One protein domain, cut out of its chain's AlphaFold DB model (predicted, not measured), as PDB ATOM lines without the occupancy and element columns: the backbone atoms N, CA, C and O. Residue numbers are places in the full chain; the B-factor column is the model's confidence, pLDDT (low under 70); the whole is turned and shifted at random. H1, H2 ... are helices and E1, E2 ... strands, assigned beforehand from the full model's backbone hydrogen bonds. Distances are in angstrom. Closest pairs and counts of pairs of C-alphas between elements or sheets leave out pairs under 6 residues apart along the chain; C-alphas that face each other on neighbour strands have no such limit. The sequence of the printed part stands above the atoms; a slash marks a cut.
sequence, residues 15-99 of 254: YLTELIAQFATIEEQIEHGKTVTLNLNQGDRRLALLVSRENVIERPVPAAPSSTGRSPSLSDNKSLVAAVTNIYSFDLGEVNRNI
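This is residues 15 to 99 of the 254 residues of an uncharacterized protein of Nitrospira sp (UniProt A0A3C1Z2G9). A twisted sheet of four strands has the long helix H1 along one face, over E1 and E4, and three short helices at its margins: H2 and H3 by edge strand E4, and H4 where E4 ends. A long loop, residues 60 to 73, swings from E3 at one edge of the sheet round to H2 near the other, and its residues 65 to 70 stick out from the body. The printed part has 85 residues with four named helices and four named strands, in the order H1 E1 E2 E3 H2 H3 E4 H4. The sheet is mixed, in the order E3 E2 E1 E4, and the class is mixed, helices and strands. The whole is compact, with a radius of gyration of the C-alphas of 12.9 A and spans of 36 by 30 by 22 A.

H1, residues 15 to 31, begins at C-alpha 15 at (228.343, 166.869, 278.403) and is 24.4 A long from first to last C-alpha. E1, residues 36 to 42, measures 19.8 A, and E2, residues 45 to 51, measures 19.2 A. E3, residues 56 to 59, measures 9.6 A and ends at C-alpha 59 at (226.450, 193.256, 271.490). After residues 60 to 73 come two short helices, H2, residues 74 to 78, 7.9 A, and H3, residues 80 to 85, 8.5 A. E4, residues 87 to 91, measures 13.7 A. H4, residues 92 to 98, follows with no residue between, measures 10.0 A and ends at C-alpha 98 at (221.871, 166.625, 276.221).

The sheet is twisted, its C-alphas lying up to 4.2 A off the best plane; E3 and E4 are its edge strands. E1, E2 and E3 form a meander, each strand the antiparallel neighbour of the one before, and E1 and E2, and E2 and E3, are hairpins. Between E1 and E2, N 38 and O 49 are within hydrogen-bond range at 2.8 A; between E2 and E3, N 57 and O 50 are at 2.9 A. E4 is parallel to E1 at 18 degrees, with N 39 and O 88 at 2.8 A. E3, H2, H3 and E4 make a split strand-helix-strand unit, two strands of one sheet that are not neighbours, with helices between them along the chain and E2 and E1 between them in the sheet; its crossover is right-handed. H1 on one face of the sheet gives two layers; its height over the sheet is 11.0 A. It lies over E1 and E4, and only just not over E2, on which 2 of its C-alphas fall. It runs along the strands, at 23 degrees to E1 on the local plane, and its closest C-alphas to E1 are those of Ile 30 and Val 36, 7.0 A apart. H2 only grazes the sheet; its closest C-alphas to E4 are those of Asn 77 and Tyr 88, 5.6 A apart. H3 only grazes the sheet with residues 81 to 85, and H4 with residues 92 to 95. H1 and H4 are close but not clearly touching, the C-alphas of Tyr 15 and Asn 98 being 6.8 A apart. H1 and H3 are apart. In H1, H3 and H4 every O i to N i+4 pair is within hydrogen-bond range; in H2 0 of 1 is, but 2 of 2 O i to N i+3 pairs are.

The two C-alphas farthest apart, those of His 32 and Ser 67, are 37.0 A apart, while those of Tyr 15 and Ile 99 are 7.5 A apart. The printed part has no cut. The link from E3 to H2 is long, with 14 residues, and its residues 65 to 70 stand free; the other links are tight. The mean pLDDT of the printed part is 78.8, and it is under 70 at residues 61 to 73 and 80 to 83.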
ATOM      1  N   TYR A  15     228.689 165.546 278.898       80.75
ATOM      2  CA  TYR A  15     228.343 166.869 278.403       80.75
ATOM      3  C   TYR A  15     228.144 167.861 279.555       80.75
ATOM      4  O   TYR A  15     228.748 168.930 279.554       80.75
ATOM      5  N   LEU A  16     227.362 167.502 280.582       77.75
ATOM      6  CA  LEU A  16     227.169 168.347 281.767       77.75
ATOM      7  C   LEU A  16     228.490 168.593 282.517       77.75
ATOM      8  O   LEU A  16     228.770 169.720 282.912       77.75
ATOM      9  N   THR A  17     229.312 167.555 282.689       79.81
ATOM     10  CA  THR A  17     230.635 167.672 283.332       79.81
ATOM     11  C   THR A  17     231.539 168.645 282.572       79.81
ATOM     12  O   THR A  17     232.180 169.503 283.174       79.81
ATOM     13  N   GLU A  18     231.568 168.533 281.245       82.19
ATOM     14  CA  GLU A  18     232.329 169.423 280.371       82.19
ATOM     15  C   GLU A  18     231.827 170.868 280.439       82.19
ATOM     16  O   GLU A  18     232.629 171.794 280.558       82.19
ATOM     17  N   LEU A  19     230.508 171.055 280.432       81.00
ATOM     18  CA  LEU A  19     229.874 172.365 280.516       81.00
ATOM     19  C   LEU A  19     230.202 173.071 281.840       81.00
ATOM     20  O   LEU A  19     230.540 174.253 281.840       81.00
ATOM     21  N   ILE A  20     230.151 172.341 282.961       80.00
ATOM     22  CA  ILE A  20     230.529 172.854 284.287       80.00
ATOM     23  C   ILE A  20     231.995 173.294 284.291       80.00
ATOM     24  O   ILE A  20     232.296 174.415 284.698       80.00
ATOM     25  N   ALA A  21     232.902 172.436 283.815       81.56
ATOM     26  CA  ALA A  21     234.328 172.751 283.773       81.56
ATOM     27  C   ALA A  21     234.604 174.007 282.931       81.56
ATOM     28  O   ALA A  21     235.394 174.862 283.327       81.56
ATOM     29  N   GLN A  22     233.906 174.157 281.803       83.69
ATOM     30  CA  GLN A  22     234.039 175.330 280.951       83.69
ATOM     31  C   GLN A  22     233.579 176.616 281.655       83.69
ATOM     32  O   GLN A  22     234.273 177.631 281.578       83.69
ATOM     33  N   PHE A  23     232.437 176.599 282.351       83.94
ATOM     34  CA  PHE A  23     231.980 177.781 283.087       83.94
ATOM     35  C   PHE A  23     232.874 178.134 284.269       83.94
ATOM     36  O   PHE A  23     233.062 179.321 284.519       83.94
ATOM     37  N   ALA A  24     233.480 177.146 284.930       83.19
ATOM     38  CA  ALA A  24     234.489 177.405 285.954       83.19
ATOM     39  C   ALA A  24     235.704 178.151 285.371       83.19
ATOM     40  O   ALA A  24     236.162 179.131 285.950       83.19
ATOM     41  N   THR A  25     236.177 177.763 284.179       85.38
ATOM     42  CA  THR A  25     237.246 178.498 283.479       85.38
ATOM     43  C   THR A  25     236.820 179.917 283.095       85.38
ATOM     44  O   THR A  25     237.601 180.853 283.244       85.38
ATOM     45  N   ILE A  26     235.593 180.103 282.600       86.81
ATOM     46  CA  ILE A  26     235.059 181.433 282.261       86.81
ATOM     47  C   ILE A  26     234.991 182.323 283.507       86.81
ATOM     48  O   ILE A  26     235.383 183.487 283.453       86.81
ATOM     49  N   GLU A  27     234.515 181.777 284.625       86.75
ATOM     50  CA  GLU A  27     234.448 182.481 285.903       86.75
ATOM     51  C   GLU A  27     235.835 182.934 286.355       86.75
ATOM     52  O   GLU A  27     236.032 184.125 286.583       86.75
ATOM     53  N   GLU A  28     236.812 182.025 286.362       87.69
ATOM     54  CA  GLU A  28     238.197 182.343 286.706       87.69
ATOM     55  C   GLU A  28     238.755 183.462 285.810       87.69
ATOM     56  O   GLU A  28     239.373 184.408 286.296       87.69
ATOM     57  N   GLN A  29     238.511 183.413 284.497       88.56
ATOM     58  CA  GLN A  29     238.947 184.470 283.579       88.56
ATOM     59  C   GLN A  29     238.344 185.836 283.933       88.56
ATOM     60  O   GLN A  29     239.066 186.836 283.949       88.56
ATOM     61  N   ILE A  30     237.041 185.881 284.215       89.31
ATOM     62  CA  ILE A  30     236.324 187.109 284.581       89.31
ATOM     63  C   ILE A  30     236.831 187.652 285.924       89.31
ATOM     64  O   ILE A  30     237.037 188.860 286.060       89.31
ATOM     65  N   GLU A  31     237.080 186.779 286.902       88.00
ATOM     66  CA  GLU A  31     237.635 187.148 288.210       88.00
ATOM     67  C   GLU A  31     239.046 187.735 288.100       88.00
ATOM     68  O   GLU A  31     239.360 188.716 288.776       88.00
ATOM     69  N   HIS A  32     239.858 187.225 287.170       90.62
ATOM     70  CA  HIS A  32     241.163 187.789 286.810       90.62
ATOM     71  C   HIS A  32     241.072 189.065 285.947       90.62
ATOM     72  O   HIS A  32     242.081 189.539 285.423       90.62
ATOM     73  N   GLY A  33     239.876 189.639 285.782       89.25
ATOM     74  CA  GLY A  33     239.656 190.907 285.087       89.25
ATOM     75  C   GLY A  33     239.606 190.800 283.564       89.25
ATOM     76  O   GLY A  33     239.585 191.829 282.884       89.25
ATOM     77  N   LYS A  34     239.573 189.587 282.998       91.38
ATOM     78  CA  LYS A  34     239.374 189.420 281.556       91.38
ATOM     79  C   LYS A  34     237.931 189.726 281.181       91.38
ATOM     80  O   LYS A  34     236.999 189.600 281.972       91.38
ATOM     81  N   THR A  35     237.761 190.117 279.925       92.19
ATOM     82  CA  THR A  35     236.445 190.250 279.307       92.19
ATOM     83  C   THR A  35     236.222 189.068 278.376       92.19
ATOM     84  O   THR A  35     237.078 188.753 277.551       92.19
ATOM     85  N   VAL A  36     235.069 188.428 278.520       91.62
ATOM     86  CA  VAL A  36     234.666 187.223 277.799       91.62
ATOM     87  C   VAL A  36     233.458 187.548 276.926       91.62
ATOM     88  O   VAL A  36     232.585 188.310 277.331       91.62
ATOM     89  N   THR A  37     233.379 186.984 275.725       91.44
ATOM     90  CA  THR A  37     232.175 187.061 274.889       91.44
ATOM     91  C   THR A  37     231.415 185.743 274.961       91.44
ATOM     92  O   THR A  37     231.970 184.697 274.631       91.44
ATOM     93  N   LEU A  38     230.143 185.791 275.359       90.00
ATOM     94  CA  LEU A  38     229.233 184.646 275.357       90.00
ATOM     95  C   LEU A  38     228.219 184.803 274.222       90.00
ATOM     96  O   LEU A  38     227.398 185.717 274.242       90.00
ATOM     97  N   ASN A  39     228.254 183.898 273.250       89.81
ATOM     98  CA  ASN A  39     227.261 183.803 272.187       89.81
ATOM     99  C   ASN A  39     226.259 182.702 272.539       89.81
ATOM    100  O   ASN A  39     226.618 181.534 272.655       89.81
ATOM    101  N   LEU A  40     224.996 183.071 272.691       87.50
ATOM    102  CA  LEU A  40     223.895 182.180 273.025       87.50
ATOM    103  C   LEU A  40     222.973 182.070 271.813       87.50
ATOM    104  O   LEU A  40     222.540 183.087 271.271       87.50
ATOM    105  N   ASN A  41     222.663 180.848 271.393       86.81
ATOM    106  CA  ASN A  41     221.825 180.590 270.224       86.81
ATOM    107  C   ASN A  41     220.650 179.678 270.589       86.81
ATOM    108  O   ASN A  41     220.820 178.712 271.333       86.81
ATOM    109  N   GLN A  42     219.467 179.951 270.039       83.06
ATOM    110  CA  GLN A  42     218.304 179.066 270.121       83.06
ATOM    111  C   GLN A  42     217.500 179.155 268.822       83.06
ATOM    112  O   GLN A  42     216.767 180.121 268.597       83.06
ATOM    113  N   GLY A  43     217.641 178.146 267.958       80.81
ATOM    114  CA  GLY A  43     217.092 178.212 266.600       80.81
ATOM    115  C   GLY A  43     217.646 179.433 265.860       80.81
ATOM    116  O   GLY A  43     218.861 179.624 265.807       80.81
ATOM    117  N   ASP A  44     216.758 180.292 265.359       80.19
ATOM    118  CA  ASP A  44     217.134 181.517 264.637       80.19
ATOM    119  C   ASP A  44     217.478 182.701 265.556       80.19
ATOM    120  O   ASP A  44     218.030 183.708 265.105       80.19
ATOM    121  N   ARG A  45     217.172 182.605 266.857       82.19
ATOM    122  CA  ARG A  45     217.447 183.672 267.829       82.19
ATOM    123  C   ARG A  45     218.883 183.578 268.319       82.19
ATOM    124  O   ARG A  45     219.369 182.497 268.654       82.19
ATOM    125  N   ARG A  46     219.545 184.730 268.419       87.25
ATOM    126  CA  ARG A  46     220.931 184.845 268.872       87.25
ATOM    127  C   ARG A  46     221.074 186.010 269.838       87.25
ATOM    128  O   ARG A  46     220.460 187.052 269.629       87.25
ATOM    129  N   LEU A  47     221.904 185.830 270.854       88.00
ATOM    130  CA  LEU A  47     222.257 186.841 271.844       88.00
ATOM    131  C   LEU A  47     223.772 186.794 272.049       88.00
ATOM    132  O   LEU A  47     224.310 185.743 272.382       88.00
ATOM    133  N   ALA A  48     224.461 187.915 271.851       91.06
ATOM    134  CA  ALA A  48     225.893 188.031 272.113       91.06
ATOM    135  C   ALA A  48     226.113 188.964 273.303       91.06
ATOM    136  O   ALA A  48     225.651 190.102 273.295       91.06
ATOM    137  N   LEU A  49     226.820 188.491 274.326       91.25
ATOM    138  CA  LEU A  49     227.073 189.236 275.555       91.25
ATOM    139  C   LEU A  49     228.571 189.438 275.738       91.25
ATOM    140  O   LEU A  49     229.334 188.476 275.725       91.25
ATOM    141  N   LEU A  50     228.984 190.683 275.947       92.88
ATOM    142  CA  LEU A  50     230.310 191.016 276.445       92.88
ATOM    143  C   LEU A  50     230.251 191.054 277.972       92.88
ATOM    144  O   LEU A  50     229.526 191.863 278.546       92.88
ATOM    145  N   VAL A  51     230.997 190.167 278.610       92.44
ATOM    146  CA  VAL A  51     230.911 189.873 280.037       92.44
ATOM    147  C   VAL A  51     232.241 190.197 280.698       92.44
ATOM    148  O   VAL A  51     233.284 189.669 280.323       92.44
ATOM    149  N   SER A  52     232.201 191.061 281.698       92.62
ATOM    150  CA  SER A  52     233.301 191.332 282.615       92.62
ATOM    151  C   SER A  52     232.785 191.287 284.050       92.62
ATOM    152  O   SER A  52     231.593 191.085 284.294       92.62
ATOM    153  N   ARG A  53     233.683 191.475 285.019       88.25
ATOM    154  CA  ARG A  53     233.327 191.453 286.442       88.25
ATOM    155  C   ARG A  53     232.242 192.478 286.789       88.25
ATOM    156  O   ARG A  53     231.330 192.168 287.549       88.25
ATOM    157  N   GLU A  54     232.336 193.664 286.192       88.88
ATOM    158  CA  GLU A  54     231.501 194.821 286.530       88.88
ATOM    159  C   GLU A  54     230.382 195.076 285.513       88.88
ATOM    160  O   GLU A  54     229.437 195.802 285.805       88.88
ATOM    161  N   ASN A  55     230.470 194.510 284.305       90.06
ATOM    162  CA  ASN A  55     229.554 194.838 283.215       90.06
ATOM    163  C   ASN A  55     229.139 193.605 282.413       90.06
ATOM    164  O   ASN A  55     229.952 192.740 282.098       90.06
ATOM    165  N   VAL A  56     227.867 193.577 282.016       91.56
ATOM    166  CA  VAL A  56     227.334 192.643 281.022       91.56
ATOM    167  C   VAL A  56     226.611 193.471 279.973       91.56
ATOM    168  O   VAL A  56     225.630 194.138 280.286       91.56
ATOM    169  N   ILE A  57     227.130 193.473 278.748       91.62
ATOM    170  CA  ILE A  57     226.655 194.347 277.672       91.62
ATOM    171  C   ILE A  57     226.220 193.487 276.494       91.62
ATOM    172  O   ILE A  57     227.000 192.681 275.986       91.62
ATOM    173  N   GLU A  58     224.987 193.681 276.036       90.38
ATOM    174  CA  GLU A  58     224.523 193.084 274.788       90.38
ATOM    175  C   GLU A  58     225.264 193.704 273.601       90.38
ATOM    176  O   GLU A  58     225.356 194.926 273.458       90.38
ATOM    177  N   ARG A  59     225.818 192.851 272.741       85.44
ATOM    178  CA  ARG A  59     226.450 193.256 271.490       85.44
ATOM    179  C   ARG A  59     225.544 192.905 270.314       85.44
ATOM    180  O   ARG A  59     224.929 191.840 270.323       85.44
ATOM    181  N   PRO A  60     225.534 193.735 269.256       74.50
ATOM    182  CA  PRO A  60     224.921 193.353 267.995       74.50
ATOM    183  C   PRO A  60     225.533 192.037 267.522       74.50
ATOM    184  O   PRO A  60     226.754 191.931 267.371       74.50
ATOM    185  N   VAL A  61     224.690 191.030 267.308       66.19
ATOM    186  CA  VAL A  61     225.129 189.761 266.737       66.19
ATOM    187  C   VAL A  61     225.579 190.048 265.301       66.19
ATOM    188  O   VAL A  61     224.790 190.610 264.535       66.19
ATOM    189  N   PRO A  62     226.820 189.711 264.906       55.75
ATOM    190  CA  PRO A  62     227.244 189.868 263.521       55.75
ATOM    191  C   PRO A  62     226.262 189.144 262.593       55.75
ATOM    192  O   PRO A  62     225.795 188.049 262.924       55.75
ATOM    193  N   ALA A  63     225.946 189.748 261.442       48.16
ATOM    194  CA  ALA A  63     225.122 189.103 260.424       48.16
ATOM    195  C   ALA A  63     225.651 187.684 260.168       48.16
ATOM    196  O   ALA A  63     226.864 187.483 260.058       48.16
ATOM    197  N   ALA A  64     224.750 186.697 260.149       47.31
ATOM    198  CA  ALA A  64     225.134 185.304 259.967       47.31
ATOM    199  C   ALA A  64     226.025 185.172 258.720       47.31
ATOM    200  O   ALA A  64     225.632 185.681 257.666       47.31
ATOM    201  N   PRO A  65     227.174 184.474 258.781       39.97
ATOM    202  CA  PRO A  65     227.758 183.984 257.548       39.97
ATOM    203  C   PRO A  65     226.699 183.120 256.853       39.97
ATOM    204  O   PRO A  65     225.976 182.361 257.503       39.97
ATOM    205  N   SER A  66     226.572 183.321 255.541       37.97
ATOM    206  CA  SER A  66     225.666 182.606 254.645       37.97
ATOM    207  C   SER A  66     225.563 181.123 255.002       37.97
ATOM    208  O   SER A  66     226.569 180.465 255.255       37.97
ATOM    209  N   SER A  67     224.330 180.628 255.004       45.94
ATOM    210  CA  SER A  67     223.893 179.249 255.221       45.94
ATOM    211  C   SER A  67     224.856 178.159 254.715       45.94
ATOM    212  O   SER A  67     224.696 177.690 253.596       45.94
ATOM    213  N   THR A  68     225.805 177.721 255.547       42.81
ATOM    214  CA  THR A  68     226.478 176.400 255.464       42.81
ATOM    215  C   THR A  68     227.195 175.974 256.763       42.81
ATOM    216  O   THR A  68     227.801 174.906 256.805       42.81
ATOM    217  N   GLY A  69     227.140 176.747 257.852       50.75
ATOM    218  CA  GLY A  69     227.880 176.437 259.083       50.75
ATOM    219  C   GLY A  69     227.112 175.538 260.058       50.75
ATOM    220  O   GLY A  69     225.981 175.849 260.420       50.75
ATOM    221  N   ARG A  70     227.744 174.451 260.519       56.53
ATOM    222  CA  ARG A  70     227.315 173.654 261.685       56.53
ATOM    223  C   ARG A  70     227.086 174.584 262.893       56.53
ATOM    224  O   ARG A  70     227.925 175.451 263.133       56.53
ATOM    225  N   SER A  71     225.996 174.405 263.653       58.88
ATOM    226  CA  SER A  71     225.830 175.097 264.944       58.88
ATOM    227  C   SER A  71     227.052 174.832 265.833       58.88
ATOM    228  O   SER A  71     227.500 173.681 265.870       58.88
ATOM    229  N   PRO A  72     227.592 175.845 266.536       63.72
ATOM    230  CA  PRO A  72     228.713 175.645 267.444       63.72
ATOM    231  C   PRO A  72     228.355 174.578 268.478       63.72
ATOM    232  O   PRO A  72     227.349 174.705 269.172       63.72
ATOM    233  N   SER A  73     229.170 173.533 268.545       68.75
ATOM    234  CA  SER A  73     229.076 172.471 269.538       68.75
ATOM    235  C   SER A  73     229.865 172.839 270.787       68.75
ATOM    236  O   SER A  73     230.826 173.610 270.724       68.75
ATOM    237  N   LEU A  74     229.523 172.230 271.925       72.12
ATOM    238  CA  LEU A  74     230.243 172.456 273.183       72.12
ATOM    239  C   LEU A  74     231.765 172.240 273.043       72.12
ATOM    240  O   LEU A  74     232.553 173.011 273.587       72.12
ATOM    241  N   SER A  75     232.184 171.259 272.237       71.81
ATOM    242  CA  SER A  75     233.599 170.961 271.988       71.81
ATOM    243  C   SER A  75     234.359 172.062 271.241       71.81
ATOM    244  O   SER A  75     235.577 172.158 271.392       71.81
ATOM    245  N   ASP A  76     233.681 172.925 270.475       75.38
ATOM    246  CA  ASP A  76     234.337 174.015 269.732       75.38
ATOM    247  C   ASP A  76     234.931 175.072 270.682       75.38
ATOM    248  O   ASP A  76     235.925 175.741 270.369       75.38
ATOM    249  N   ASN A  77     234.390 175.152 271.901       77.44
ATOM    250  CA  ASN A  77     234.860 176.036 272.963       77.44
ATOM    251  C   ASN A  77     236.185 175.594 273.604       77.44
ATOM    252  O   ASN A  77     236.818 176.386 274.302       77.44
ATOM    253  N   LYS A  78     236.631 174.354 273.366       71.25
ATOM    254  CA  LYS A  78     237.956 173.868 273.790       71.25
ATOM    255  C   LYS A  78     239.070 174.243 272.809       71.25
ATOM    256  O   LYS A  78     240.230 173.909 273.043       71.25
ATOM    257  N   SER A  79     238.741 174.900 271.697       70.88
ATOM    258  CA  SER A  79     239.744 175.300 270.713       70.88
ATOM    259  C   SER A  79     240.711 176.344 271.284       70.88
ATOM    260  O   SER A  79     240.335 177.228 272.055       70.88
ATOM    261  N   LEU A  80     241.969 176.289 270.836       62.53
ATOM    262  CA  LEU A  80     242.964 177.340 271.092       62.53
ATOM    263  C   LEU A  80     242.437 178.727 270.699       62.53
ATOM    264  O   LEU A  80     242.718 179.712 271.371       62.53
ATOM    265  N   VAL A  81     241.630 178.793 269.639       69.44
ATOM    266  CA  VAL A  81     240.992 180.028 269.183       69.44
ATOM    267  C   VAL A  81     240.051 180.582 270.252       69.44
ATOM    268  O   VAL A  81     240.169 181.757 270.592       69.44
ATOM    269  N   ALA A  82     239.174 179.761 270.834       69.62
ATOM    270  CA  ALA A  82     238.290 180.187 271.922       69.62
ATOM    271  C   ALA A  82     239.085 180.647 273.158       69.62
ATOM    272  O   ALA A  82     238.794 181.700 273.720       69.62
ATOM    273  N   ALA A  83     240.153 179.925 273.519       68.44
ATOM    274  CA  ALA A  83     241.014 180.266 274.654       68.44
ATOM    275  C   ALA A  83     241.793 181.585 274.468       68.44
ATOM    276  O   ALA A  83     242.024 182.308 275.436       68.44
ATOM    277  N   VAL A  84     242.200 181.912 273.237       73.81
ATOM    278  CA  VAL A  84     242.923 183.156 272.915       73.81
ATOM    279  C   VAL A  84     241.968 184.338 272.756       73.81
ATOM    280  O   VAL A  84     242.280 185.453 273.169       73.81
ATOM    281  N   THR A  85     240.801 184.109 272.155       81.19
ATOM    282  CA  THR A  85     239.820 185.170 271.873       81.19
ATOM    283  C   THR A  85     238.878 185.446 273.046       81.19
ATOM    284  O   THR A  85     238.235 186.493 273.064       81.19
ATOM    285  N   ASN A  86     238.809 184.542 274.031       86.12
ATOM    286  CA  ASN A  86     237.801 184.517 275.094       86.12
ATOM    287  C   ASN A  86     236.369 184.590 274.532       86.12
ATOM    288  O   ASN A  86     235.512 185.288 275.074       86.12
ATOM    289  N   ILE A  87     236.117 183.920 273.403       87.19
ATOM    290  CA  ILE A  87     234.796 183.836 272.777       87.19
ATOM    291  C   ILE A  87     234.276 182.415 272.954       87.19
ATOM    292  O   ILE A  87     234.890 181.461 272.484       87.19
ATOM    293  N   TYR A  88     233.111 182.294 273.583       87.06
ATOM    294  CA  TYR A  88     232.436 181.025 273.823       87.06
ATOM    295  C   TYR A  88     231.051 181.047 273.197       87.06
ATOM    296  O   TYR A  88     230.336 182.041 273.301       87.06
ATOM    297  N   SER A  89     230.667 179.953 272.546       86.88
ATOM    298  CA  SER A  89     229.358 179.821 271.904       86.88
ATOM    299  C   SER A  89     228.595 178.626 272.466       86.88
ATOM    300  O   SER A  89     229.163 177.550 272.638       86.88
ATOM    301  N   PHE A  90     227.308 178.815 272.741       86.56
ATOM    302  CA  PHE A  90     226.431 177.794 273.302       86.56
ATOM    303  C   PHE A  90     225.113 177.743 272.527       86.56
ATOM    304  O   PHE A  90     224.449 178.766 272.339       86.56
ATOM    305  N   ASP A  91     224.716 176.548 272.098       86.06
ATOM    306  CA  ASP A  91     223.393 176.277 271.534       86.06
ATOM    307  C   ASP A  91     222.461 175.777 272.651       86.06
ATOM    308  O   ASP A  91     222.602 174.670 273.169       86.06
ATOM    309  N   LEU A  92     221.493 176.608 273.048       82.25
ATOM    310  CA  LEU A  92     220.536 176.296 274.114       82.25
ATOM    311  C   LEU A  92     219.672 175.075 273.777       82.25
ATOM    312  O   LEU A  92     219.262 174.343 274.678       82.25
ATOM    313  N   GLY A  93     219.393 174.842 272.493       80.25
ATOM    314  CA  GLY A  93     218.670 173.663 272.033       80.25
ATOM    315  C   GLY A  93     219.500 172.393 272.203       80.25
ATOM    316  O   GLY A  93     218.975 171.384 272.668       80.25
ATOM    317  N   GLU A  94     220.789 172.436 271.865       82.50
ATOM    318  CA  GLU A  94     221.728 171.335 272.107       82.50
ATOM    319  C   GLU A  94     221.859 171.023 273.598       82.50
ATOM    320  O   GLU A  94     221.716 169.863 273.989       82.50
ATOM    321  N   VAL A  95     222.050 172.045 274.436       80.50
ATOM    322  CA  VAL A  95     222.142 171.880 275.894       80.50
ATOM    323  C   VAL A  95     220.866 171.235 276.443       80.50
ATOM    324  O   VAL A  95     220.932 170.273 277.205       80.50
ATOM    325  N   ASN A  96     219.692 171.708 276.009       78.88
ATOM    326  CA  ASN A  96     218.403 171.171 276.444       78.88
ATOM    327  C   ASN A  96     218.146 169.717 276.011       78.88
ATOM    328  O   ASN A  96     217.356 169.041 276.664       78.88
ATOM    329  N   ARG A  97     218.774 169.241 274.925       81.12
ATOM    330  CA  ARG A  97     218.682 167.840 274.471       81.12
ATOM    331  C   ARG A  97     219.650 166.913 275.201       81.12
ATOM    332  O   ARG A  97     219.351 165.735 275.344       81.12
ATOM    333  N   ASN A  98     220.807 167.429 275.617       80.25
ATOM    334  CA  ASN A  98     221.871 166.625 276.221       80.25
ATOM    335  C   ASN A  98     221.834 166.602 277.752       80.25
ATOM    336  O   ASN A  98     222.510 165.771 278.348       80.25
ATOM    337  N   ILE A  99     221.086 167.499 278.395       75.56
ATOM    338  CA  ILE A  99     220.998 167.597 279.855       75.56
ATOM    339  C   ILE A  99     219.529 167.503 280.272       75.56
ATOM    340  O   ILE A  99     218.700 168.272 279.788       75.56
TER     341      ILE A  99